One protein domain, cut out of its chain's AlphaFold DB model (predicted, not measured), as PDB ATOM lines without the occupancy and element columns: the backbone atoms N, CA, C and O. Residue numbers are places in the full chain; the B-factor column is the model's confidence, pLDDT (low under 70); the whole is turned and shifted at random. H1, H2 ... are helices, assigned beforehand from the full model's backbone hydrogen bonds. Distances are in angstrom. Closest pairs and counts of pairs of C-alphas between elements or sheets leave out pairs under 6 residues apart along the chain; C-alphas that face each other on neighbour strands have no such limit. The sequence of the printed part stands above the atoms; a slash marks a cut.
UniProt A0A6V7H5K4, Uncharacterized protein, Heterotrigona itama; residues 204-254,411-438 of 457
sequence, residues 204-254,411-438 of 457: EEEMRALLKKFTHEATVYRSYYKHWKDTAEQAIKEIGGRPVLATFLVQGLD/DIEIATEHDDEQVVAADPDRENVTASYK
ATOM      1  N   GLU A 204      -6.934 -20.773 -49.904       91.44
ATOM      2  CA  GLU A 204      -6.231 -21.815 -49.152       91.44
ATOM      3  C   GLU A 204      -5.295 -22.633 -50.060       91.44
ATOM      4  O   GLU A 204      -4.190 -22.992 -49.661       91.44
ATOM      5  N   GLU A 205      -5.695 -22.859 -51.313       94.81
ATOM      6  CA  GLU A 205      -4.871 -23.528 -52.323       94.81
ATOM      7  C   GLU A 205      -3.604 -22.725 -52.654       94.81
ATOM      8  O   GLU A 205      -2.509 -23.289 -52.702       94.81
ATOM      9  N   GLU A 206      -3.720 -21.400 -52.812       92.25
ATOM     10  CA  GLU A 206      -2.567 -20.511 -53.001       92.25
ATOM     11  C   GLU A 206      -1.642 -20.522 -51.780       92.25
ATOM     12  O   GLU A 206      -0.421 -20.505 -51.936       92.25
ATOM     13  N   MET A 207      -2.204 -20.588 -50.568       91.12
ATOM     14  CA  MET A 207      -1.428 -20.657 -49.331       91.12
ATOM     15  C   MET A 207      -0.643 -21.969 -49.232       91.12
ATOM     16  O   MET A 207       0.553 -21.936 -48.953       91.12
ATOM     17  N   ARG A 208      -1.274 -23.113 -49.526       90.81
ATOM     18  CA  ARG A 208      -0.590 -24.418 -49.555       90.81
ATOM     19  C   ARG A 208       0.501 -24.458 -50.626       90.81
ATOM     20  O   ARG A 208       1.601 -24.930 -50.360       90.81
ATOM     21  N   ALA A 209       0.233 -23.913 -51.814       90.25
ATOM     22  CA  ALA A 209       1.230 -23.823 -52.878       90.25
ATOM     23  C   ALA A 209       2.408 -22.905 -52.506       90.25
ATOM     24  O   ALA A 209       3.548 -23.198 -52.862       90.25
ATOM     25  N   LEU A 210       2.151 -21.804 -51.792       90.44
ATOM     26  CA  LEU A 210       3.192 -20.899 -51.307       90.44
ATOM     27  C   LEU A 210       4.040 -21.561 -50.222       90.44
ATOM     28  O   LEU A 210       5.262 -21.485 -50.298       90.44
ATOM     29  N   LEU A 211       3.413 -22.248 -49.265       89.19
ATOM     30  CA  LEU A 211       4.125 -23.002 -48.236       89.19
ATOM     31  C   LEU A 211       5.018 -24.076 -48.858       89.19
ATOM     32  O   LEU A 211       6.193 -24.122 -48.530       89.19
ATOM     33  N   LYS A 212       4.515 -24.841 -49.834       91.06
ATOM     34  CA  LYS A 212       5.305 -25.851 -50.556       91.06
ATOM     35  C   LYS A 212       6.494 -25.262 -51.326       91.06
ATOM     36  O   LYS A 212       7.546 -25.879 -51.431       91.06
ATOM     37  N   LYS A 213       6.350 -24.055 -51.883       90.12
ATOM     38  CA  LYS A 213       7.482 -23.342 -52.502       90.12
ATOM     39  C   LYS A 213       8.483 -22.863 -51.460       90.12
ATOM     40  O   LYS A 213       9.680 -22.953 -51.690       90.12
ATOM     41  N   PHE A 214       7.994 -22.362 -50.330       89.62
ATOM     42  CA  PHE A 214       8.837 -21.871 -49.250       89.62
ATOM     43  C   PHE A 214       9.618 -23.001 -48.573       89.62
ATOM     44  O   PHE A 214      10.796 -22.813 -48.288       89.62
ATOM     45  N   THR A 215       9.006 -24.172 -48.355       87.88
ATOM     46  CA  THR A 215       9.712 -25.361 -47.848       87.88
ATOM     47  C   THR A 215      10.804 -25.778 -48.819       87.88
ATOM     48  O   THR A 215      11.958 -25.854 -48.412       87.88
ATOM     49  N   HIS A 216      10.481 -25.880 -50.111       86.88
ATOM     50  CA  HIS A 216      11.460 -26.215 -51.138       86.88
ATOM     51  C   HIS A 216      12.626 -25.214 -51.187       86.88
ATOM     52  O   HIS A 216      13.791 -25.607 -51.173       86.88
ATOM     53  N   GLU A 217      12.343 -23.908 -51.189       86.19
ATOM     54  CA  GLU A 217      13.386 -22.878 -51.149       86.19
ATOM     55  C   GLU A 217      14.218 -22.964 -49.861       86.19
ATOM     56  O   GLU A 217      15.444 -22.859 -49.918       86.19
ATOM     57  N   ALA A 218      13.595 -23.195 -48.704       82.88
ATOM     58  CA  ALA A 218      14.297 -23.351 -47.433       82.88
ATOM     59  C   ALA A 218      15.220 -24.582 -47.425       82.88
ATOM     60  O   ALA A 218      16.360 -24.481 -46.965       82.88
ATOM     61  N   THR A 219      14.773 -25.709 -47.977       87.25
ATOM     62  CA  THR A 219      15.572 -26.927 -48.171       87.25
ATOM     63  C   THR A 219      16.757 -26.659 -49.092       87.25
ATOM     64  O   THR A 219      17.899 -26.986 -48.755       87.25
ATOM     65  N   VAL A 220      16.528 -25.957 -50.206       84.56
ATOM     66  CA  VAL A 220      17.587 -25.514 -51.121       84.56
ATOM     67  C   VAL A 220      18.599 -24.616 -50.396       84.56
ATOM     68  O   VAL A 220      19.804 -24.850 -50.482       84.56
ATOM     69  N   TYR A 221      18.162 -23.640 -49.600       82.06
ATOM     70  CA  TYR A 221      19.078 -22.799 -48.819       82.06
ATOM     71  C   TYR A 221      19.851 -23.577 -47.745       82.06
ATOM     72  O   TYR A 221      21.040 -23.310 -47.546       82.06
ATOM     73  N   ARG A 222      19.223 -24.549 -47.072       79.38
ATOM     74  CA  ARG A 222      19.902 -25.432 -46.109       79.38
ATOM     75  C   ARG A 222      20.994 -26.260 -46.780       79.38
ATOM     76  O   ARG A 222      22.109 -26.288 -46.258       79.38
ATOM     77  N   SER A 223      20.709 -26.842 -47.948       81.00
ATOM     78  CA  SER A 223      21.709 -27.572 -48.746       81.00
ATOM     79  C   SER A 223      22.913 -26.680 -49.094       81.00
ATOM     80  O   SER A 223      24.067 -27.059 -48.892       81.00
ATOM     81  N   TYR A 224      22.673 -25.417 -49.480       79.81
ATOM     82  CA  TYR A 224      23.756 -24.459 -49.746       79.81
ATOM     83  C   TYR A 224      24.577 -24.143 -48.513       79.81
ATOM     84  O   TYR A 224      25.803 -24.073 -48.597       79.81
ATOM     85  N   TYR A 225      23.924 -23.945 -47.374       84.50
ATOM     86  CA  TYR A 225      24.631 -23.633 -46.145       84.50
ATOM     87  C   TYR A 225      25.507 -24.802 -45.681       84.50
ATOM     88  O   TYR A 225      26.657 -24.576 -45.303       84.50
ATOM     89  N   LYS A 226      25.004 -26.042 -45.768       87.00
ATOM     90  CA  LYS A 226      25.775 -27.263 -45.478       87.00
ATOM     91  C   LYS A 226      27.029 -27.327 -46.351       87.00
ATOM     92  O   LYS A 226      28.138 -27.383 -45.831       87.00
ATOM     93  N   HIS A 227      26.868 -27.163 -47.659       83.12
ATOM     94  CA  HIS A 227      27.981 -27.172 -48.602       83.12
ATOM     95  C   HIS A 227      29.025 -26.073 -48.338       83.12
ATOM     96  O   HIS A 227      30.235 -26.313 -48.357       83.12
ATOM     97  N   TRP A 228      28.574 -24.846 -48.067       84.50
ATOM     98  CA  TRP A 228      29.462 -23.729 -47.738       84.50
ATOM     99  C   TRP A 228      30.225 -23.969 -46.439       84.50
ATOM    100  O   TRP A 228      31.407 -23.631 -46.350       84.50
ATOM    101  N   LYS A 229      29.564 -24.564 -45.445       88.50
ATOM    102  CA  LYS A 229      30.179 -24.942 -44.177       88.50
ATOM    103  C   LYS A 229      31.266 -25.995 -44.391       88.50
ATOM    104  O   LYS A 229      32.388 -25.773 -43.945       88.50
ATOM    105  N   ASP A 230      30.983 -27.059 -45.135       86.94
ATOM    106  CA  ASP A 230      31.950 -28.130 -45.404       86.94
ATOM    107  C   ASP A 230      33.161 -27.610 -46.194       86.94
ATOM    108  O   ASP A 230      34.311 -27.910 -45.868       86.94
ATOM    109  N   THR A 231      32.921 -26.730 -47.173       84.94
ATOM    110  CA  THR A 231      33.985 -26.053 -47.933       84.94
ATOM    111  C   THR A 231      34.853 -25.183 -47.027       84.94
ATOM    112  O   THR A 231      36.082 -25.190 -47.132       84.94
ATOM    113  N   ALA A 232      34.231 -24.429 -46.118       81.00
ATOM    114  CA  ALA A 232      34.945 -23.593 -45.163       81.00
ATOM    115  C   ALA A 232      35.762 -24.441 -44.178       81.00
ATOM    116  O   ALA A 232      36.919 -24.121 -43.919       81.00
ATOM    117  N   GLU A 233      35.207 -25.540 -43.668       85.12
ATOM    118  CA  GLU A 233      35.913 -26.478 -42.794       85.12
ATOM    119  C   GLU A 233      37.093 -27.145 -43.510       85.12
ATOM    120  O   GLU A 233      38.188 -27.224 -42.945       85.12
ATOM    121  N   GLN A 234      36.923 -27.547 -44.773       85.06
ATOM    122  CA  GLN A 234      38.010 -28.077 -45.594       85.06
ATOM    123  C   GLN A 234      39.108 -27.030 -45.807       85.06
ATOM    124  O   GLN A 234      40.286 -27.324 -45.591       85.06
ATOM    125  N   ALA A 235      38.743 -25.796 -46.156       81.94
ATOM    126  CA  ALA A 235      39.699 -24.705 -46.303       81.94
ATOM    127  C   ALA A 235      40.436 -24.422 -44.985       81.94
ATOM    128  O   ALA A 235      41.655 -24.270 -44.983       81.94
ATOM    129  N   ILE A 236      39.739 -24.417 -43.845       83.19
ATOM    130  CA  ILE A 236      40.352 -24.253 -42.519       83.19
ATOM    131  C   ILE A 236      41.291 -25.421 -42.206       83.19
ATOM    132  O   ILE A 236      42.366 -25.196 -41.661       83.19
ATOM    133  N   LYS A 237      40.945 -26.656 -42.566       85.88
ATOM    134  CA  LYS A 237      41.805 -27.826 -42.347       85.88
ATOM    135  C   LYS A 237      43.067 -27.779 -43.211       85.88
ATOM    136  O   LYS A 237      44.154 -28.086 -42.727       85.88
ATOM    137  N   GLU A 238      42.937 -27.379 -44.473       82.88
ATOM    138  CA  GLU A 238      44.055 -27.305 -45.417       82.88
ATOM    139  C   GLU A 238      44.961 -26.092 -45.178       82.88
ATOM    140  O   GLU A 238      46.181 -26.199 -45.323       82.88
ATOM    141  N   ILE A 239      44.386 -24.949 -44.793       80.75
ATOM    142  CA  ILE A 239      45.107 -23.686 -44.577       80.75
ATOM    143  C   ILE A 239      45.548 -23.549 -43.118       80.75
ATOM    144  O   ILE A 239      46.679 -23.153 -42.857       80.75
ATOM    145  N   GLY A 240      44.690 -23.892 -42.158       76.31
ATOM    146  CA  GLY A 240      44.910 -23.685 -40.721       76.31
ATOM    147  C   GLY A 240      46.034 -24.527 -40.114       76.31
ATOM    148  O   GLY A 240      46.542 -24.178 -39.053       76.31
ATOM    149  N   GLY A 241      46.470 -25.592 -40.791       65.94
ATOM    150  CA  GLY A 241      47.673 -26.352 -40.434       65.94
ATOM    151  C   GLY A 241      48.943 -25.903 -41.162       65.94
ATOM    152  O   GLY A 241      50.040 -26.317 -40.788       65.94
ATOM    153  N   ARG A 242      48.827 -25.068 -42.203       66.81
ATOM    154  CA  ARG A 242      49.985 -24.583 -42.957       66.81
ATOM    155  C   ARG A 242      50.481 -23.296 -42.306       66.81
ATOM    156  O   ARG A 242      49.719 -22.332 -42.230       66.81
ATOM    157  N   PRO A 243      51.746 -23.229 -41.854       57.00
ATOM    158  CA  PRO A 243      52.317 -21.972 -41.406       57.00
ATOM    159  C   PRO A 243      52.335 -21.017 -42.600       57.00
ATOM    160  O   PRO A 243      53.191 -21.106 -43.480       57.00
ATOM    161  N   VAL A 244      51.363 -20.107 -42.654       56.88
ATOM    162  CA  VAL A 244      51.398 -18.989 -43.588       56.88
ATOM    163  C   VAL A 244      52.584 -18.147 -43.150       56.88
ATOM    164  O   VAL A 244      52.525 -17.453 -42.134       56.88
ATOM    165  N   LEU A 245      53.692 -18.248 -43.890       47.66
ATOM    166  CA  LEU A 245      54.786 -17.296 -43.779       47.66
ATOM    167  C   LEU A 245      54.156 -15.925 -43.972       47.66
ATOM    168  O   LEU A 245      53.718 -15.592 -45.074       47.66
ATOM    169  N   ALA A 246      54.045 -15.161 -42.885       49.81
ATOM    170  CA  ALA A 246      53.565 -13.801 -42.953       49.81
ATOM    171  C   ALA A 246      54.447 -13.092 -43.980       49.81
ATOM    172  O   ALA A 246      55.619 -12.804 -43.728       49.81
ATOM    173  N   THR A 247      53.886 -12.788 -45.149       51.56
ATOM    174  CA  THR A 247      54.557 -12.050 -46.228       51.56
ATOM    175  C   THR A 247      54.846 -10.600 -45.829       51.56
ATOM    176  O   THR A 247      55.190  -9.772 -46.665       51.56
ATOM    177  N   PHE A 248      54.797 -10.285 -44.531       46.22
ATOM    178  CA  PHE A 248      55.267  -9.045 -43.935       46.22
ATOM    179  C   PHE A 248      56.728  -8.733 -44.305       46.22
ATOM    180  O   PHE A 248      57.115  -7.570 -44.339       46.22
ATOM    181  N   LEU A 249      57.523  -9.745 -44.676       48.53
ATOM    182  CA  LEU A 249      58.871  -9.559 -45.227       48.53
ATOM    183  C   LEU A 249      58.912  -9.064 -46.687       48.53
ATOM    184  O   LEU A 249      59.974  -8.669 -47.156       48.53
ATOM    185  N   VAL A 250      57.786  -9.020 -47.406       50.38
ATOM    186  CA  VAL A 250      57.733  -8.583 -48.815       50.38
ATOM    187  C   VAL A 250      57.426  -7.086 -48.952       50.38
ATOM    188  O   VAL A 250      57.790  -6.480 -49.954       50.38
ATOM    189  N   GLN A 251      56.848  -6.428 -47.937       49.34
ATOM    190  CA  GLN A 251      56.537  -4.989 -48.015       49.34
ATOM    191  C   GLN A 251      57.720  -4.050 -47.701       49.34
ATOM    192  O   GLN A 251      57.553  -2.831 -47.709       49.34
ATOM    193  N   GLY A 252      58.919  -4.587 -47.458       50.88
ATOM    194  CA  GLY A 252      60.100  -3.785 -47.125       50.88
ATOM    195  C   GLY A 252      61.271  -3.884 -48.099       50.88
ATOM    196  O   GLY A 252      62.200  -3.100 -47.964       50.88
ATOM    197  N   LEU A 253      61.279  -4.822 -49.047       55.94
ATOM    198  CA  LEU A 253      62.445  -5.036 -49.908       55.94
ATOM    199  C   LEU A 253      62.350  -4.146 -51.150       55.94
ATOM    200  O   LEU A 253      61.434  -4.273 -51.960       55.94
ATOM    201  N   ASP A 254      63.303  -3.229 -51.305       58.78
ATOM    202  CA  ASP A 254      63.448  -2.468 -52.546       58.78
ATOM    203  C   ASP A 254      63.877  -3.391 -53.704       58.78
ATOM    204  O   ASP A 254      64.297  -4.528 -53.491       58.78
ATOM    205  N   ASP A 411      21.806 -33.952 -51.725       65.00
ATOM    206  CA  ASP A 411      21.309 -33.793 -50.350       65.00
ATOM    207  C   ASP A 411      19.922 -34.453 -50.182       65.00
ATOM    208  O   ASP A 411      18.927 -33.830 -49.810       65.00
ATOM    209  N   ILE A 412      19.862 -35.757 -50.467       65.94
ATOM    210  CA  ILE A 412      18.676 -36.609 -50.339       65.94
ATOM    211  C   ILE A 412      18.224 -36.632 -48.877       65.94
ATOM    212  O   ILE A 412      17.029 -36.622 -48.606       65.94
ATOM    213  N   GLU A 413      19.167 -36.593 -47.931       69.31
ATOM    214  CA  GLU A 413      18.880 -36.574 -46.493       69.31
ATOM    215  C   GLU A 413      18.038 -35.354 -46.088       69.31
ATOM    216  O   GLU A 413      17.047 -35.507 -45.382       69.31
ATOM    217  N   ILE A 414      18.372 -34.160 -46.597       67.88
ATOM    218  CA  ILE A 414      17.661 -32.915 -46.255       67.88
ATOM    219  C   ILE A 414      16.285 -32.876 -46.934       67.88
ATOM    220  O   ILE A 414      15.310 -32.439 -46.330       67.88
ATOM    221  N   ALA A 415      16.195 -33.360 -48.178       66.44
ATOM    222  CA  ALA A 415      14.922 -33.443 -48.894       66.44
ATOM    223  C   ALA A 415      13.950 -34.438 -48.234       66.44
ATOM    224  O   ALA A 415      12.752 -34.177 -48.167       66.44
ATOM    225  N   THR A 416      14.473 -35.553 -47.708       70.19
ATOM    226  CA  THR A 416      13.670 -36.578 -47.024       70.19
ATOM    227  C   THR A 416      13.193 -36.102 -45.650       70.19
ATOM    228  O   THR A 416      12.082 -36.424 -45.255       70.19
ATOM    229  N   GLU A 417      13.989 -35.307 -44.924       76.69
ATOM    230  CA  GLU A 417      13.602 -34.768 -43.608       76.69
ATOM    231  C   GLU A 417      12.416 -33.785 -43.682       76.69
ATOM    232  O   GLU A 417      11.668 -33.637 -42.716       76.69
ATOM    233  N   HIS A 418      12.235 -33.107 -44.817       71.75
ATOM    234  CA  HIS A 418      11.218 -32.065 -44.986       71.75
ATOM    235  C   HIS A 418      10.033 -32.462 -45.870       71.75
ATOM    236  O   HIS A 418       9.237 -31.589 -46.217       71.75
ATOM    237  N   ASP A 419       9.903 -33.749 -46.213       76.06
ATOM    238  CA  ASP A 419       8.862 -34.266 -47.114       76.06
ATOM    239  C   ASP A 419       8.761 -33.465 -48.430       76.06
ATOM    240  O   ASP A 419       7.684 -33.294 -49.013       76.06
ATOM    241  N   ASP A 420       9.891 -32.946 -48.923       76.44
ATOM    242  CA  ASP A 420       9.897 -32.199 -50.171       76.44
ATOM    243  C   ASP A 420       9.758 -33.178 -51.340       76.44
ATOM    244  O   ASP A 420      10.653 -33.956 -51.665       76.44
ATOM    245  N   GLU A 421       8.624 -33.098 -52.035       76.50
ATOM    246  CA  GLU A 421       8.339 -33.927 -53.214       76.50
ATOM    247  C   GLU A 421       9.336 -33.708 -54.370       76.50
ATOM    248  O   GLU A 421       9.416 -34.521 -55.293       76.50
ATOM    249  N   GLN A 422      10.082 -32.596 -54.356       76.38
ATOM    250  CA  GLN A 422      11.107 -32.290 -55.349       76.38
ATOM    251  C   GLN A 422      12.496 -32.551 -54.779       76.38
ATOM    252  O   GLN A 422      13.072 -31.710 -54.088       76.38
ATOM    253  N   VAL A 423      13.061 -33.700 -55.148       72.88
ATOM    254  CA  VAL A 423      14.482 -33.983 -54.942       72.88
ATOM    255  C   VAL A 423      15.292 -32.961 -55.736       72.88
ATOM    256  O   VAL A 423      15.189 -32.888 -56.964       72.88
ATOM    257  N   VAL A 424      16.096 -32.166 -55.033       70.00
ATOM    258  CA  VAL A 424      17.045 -31.245 -55.659       70.00
ATOM    259  C   VAL A 424      18.085 -32.095 -56.386       70.00
ATOM    260  O   VAL A 424      18.863 -32.814 -55.758       70.00
ATOM    261  N   ALA A 425      18.066 -32.069 -57.719       69.75
ATOM    262  CA  ALA A 425      19.074 -32.757 -58.513       69.75
ATOM    263  C   ALA A 425      20.462 -32.175 -58.205       69.75
ATOM    264  O   ALA A 425      20.594 -30.967 -57.998       69.75
ATOM    265  N   ALA A 426      21.489 -33.029 -58.204       66.12
ATOM    266  CA  ALA A 426      22.868 -32.557 -58.185       66.12
ATOM    267  C   ALA A 426      23.070 -31.635 -59.396       66.12
ATOM    268  O   ALA A 426      22.766 -32.030 -60.524       66.12
ATOM    269  N   ASP A 427      23.508 -30.402 -59.151       64.25
ATOM    270  CA  ASP A 427      23.723 -29.399 -60.190       64.25
ATOM    271  C   ASP A 427      25.229 -29.329 -60.498       64.25
ATOM    272  O   ASP A 427      25.955 -28.573 -59.844       64.25
ATOM    273  N   PRO A 428      25.722 -30.114 -61.479       61.34
ATOM    274  CA  PRO A 428      27.156 -30.264 -61.725       61.34
ATOM    275  C   PRO A 428      27.820 -28.966 -62.205       61.34
ATOM    276  O   PRO A 428      29.027 -28.782 -62.031       61.34
ATOM    277  N   ASP A 429      27.053 -28.047 -62.796       56.44
ATOM    278  CA  ASP A 429      27.567 -26.762 -63.282       56.44
ATOM    279  C   ASP A 429      27.746 -25.750 -62.142       56.44
ATOM    280  O   ASP A 429      28.487 -24.769 -62.260       56.44
ATOM    281  N   ARG A 430      27.099 -26.003 -61.003       53.84
ATOM    282  CA  ARG A 430      27.065 -25.114 -59.842       53.84
ATOM    283  C   ARG A 430      28.270 -25.266 -58.914       53.84
ATOM    284  O   ARG A 430      28.470 -24.442 -58.024       53.84
ATOM    285  N   GLU A 431      29.089 -26.283 -59.158       52.06
ATOM    286  CA  GLU A 431      30.150 -26.770 -58.268       52.06
ATOM    287  C   GLU A 431      31.564 -26.390 -58.727       52.06
ATOM    288  O   GLU A 431      32.532 -26.519 -57.979       52.06
ATOM    289  N   ASN A 432      31.719 -25.854 -59.937       44.22
ATOM    290  CA  ASN A 432      33.026 -25.447 -60.442       44.22
ATOM    291  C   ASN A 432      33.370 -24.009 -60.036       44.22
ATOM    292  O   ASN A 432      33.554 -23.128 -60.877       44.22
ATOM    293  N   VAL A 433      33.568 -23.767 -58.735       45.19
ATOM    294  CA  VAL A 433      34.377 -22.616 -58.295       45.19
ATOM    295  C   VAL A 433      35.852 -22.983 -58.480       45.19
ATOM    296  O   VAL A 433      36.620 -23.134 -57.533       45.19
ATOM    297  N   THR A 434      36.272 -23.156 -59.735       40.56
ATOM    298  CA  THR A 434      37.676 -23.390 -60.091       40.56
ATOM    299  C   THR A 434      38.419 -22.061 -60.046       40.56
ATOM    300  O   THR A 434      38.810 -21.484 -61.059       40.56
ATOM    301  N   ALA A 435      38.576 -21.506 -58.850       42.09
ATOM    302  CA  ALA A 435      39.270 -20.248 -58.701       42.09
ATOM    303  C   ALA A 435      40.773 -20.513 -58.556       42.09
ATOM    304  O   ALA A 435      41.282 -20.801 -57.475       42.09
ATOM    305  N   SER A 436      41.507 -20.420 -59.667       38.56
ATOM    306  CA  SER A 436      42.969 -20.523 -59.681       38.56
ATOM    307  C   SER A 436      43.612 -19.250 -59.105       38.56
ATOM    308  O   SER A 436      44.278 -18.490 -59.816       38.56
ATOM    309  N   TYR A 437      43.392 -18.959 -57.824       43.06
ATOM    310  CA  TYR A 437      44.056 -17.836 -57.174       43.06
ATOM    311  C   TYR A 437      45.498 -18.226 -56.861       43.06
ATOM    312  O   TYR A 437      45.784 -18.923 -55.894       43.06
ATOM    313  N   LYS A 438      46.435 -17.745 -57.688       42.00
ATOM    314  CA  LYS A 438      47.878 -17.896 -57.436       42.00
ATOM    315  C   LYS A 438      48.305 -17.259 -56.109       42.00
ATOM    316  O   LYS A 438      49.306 -17.676 -55.539       42.00
TER     317      LYS A 438
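AT A GLANCE: This is residues 204 to 254 and 411 to 438 of the 457 residues of an uncharacterized protein of Heterotrigona itama (UniProt A0A6V7H5K4). One long, straight helix, H1, makes most of the length, and the tail of residues 241 to 254 extends it beyond the end of H1. The very short helix H2 packs on the side of H1 at residues 219 to 223, and after H2 an unnamed stretch, residues 418 to 438, runs loosely back beside H1. Both ends of H1, the tail and residues 432 to 438 stick out. The printed part has 79 residues with two named helices, H1 then H2, and no named strand; the class is all helix. It is extended, with a radius of gyration of the C-alphas of 20.5 A and spans of 72 by 23 by 20 A.

IN THESE COORDINATES: H1 holds residues 204 to 240 and measures 51.9 A from C-alpha 204 at (-6.231, -21.815, -49.152) to C-alpha 240 at (44.910, -23.685, -40.721). H2 holds residues 412 to 417, ending with C-alpha 417 at (13.602, -34.768, -43.608).

HOW THE PARTS SIT: H1 touches H2 with residues 219 to 223 alone. Their closest C-alphas, those of Thr 219 and Ala 415, are 6.6 A apart. The two helices run opposite ways at a steep tilt of 51 degrees. In H1 and H2 every O i to N i+4 pair is within hydrogen-bond range. Residues 204 to 211 and 228 to 240 of H1 stand free, and so do residues 241 to 254.

THE WHOLE: The C-alphas farthest apart, those of Glu 204 and Asp 254, are 72.4 A apart. Residues 255 to 410 are not printed; across this cut, in the link from H1 to H2, C-alphas 254 and 411 are 52.6 A apart. The mean pLDDT of the printed part is 71.6, and residues 241 to 254, 411 to 415 and 425 to 438 are under 70.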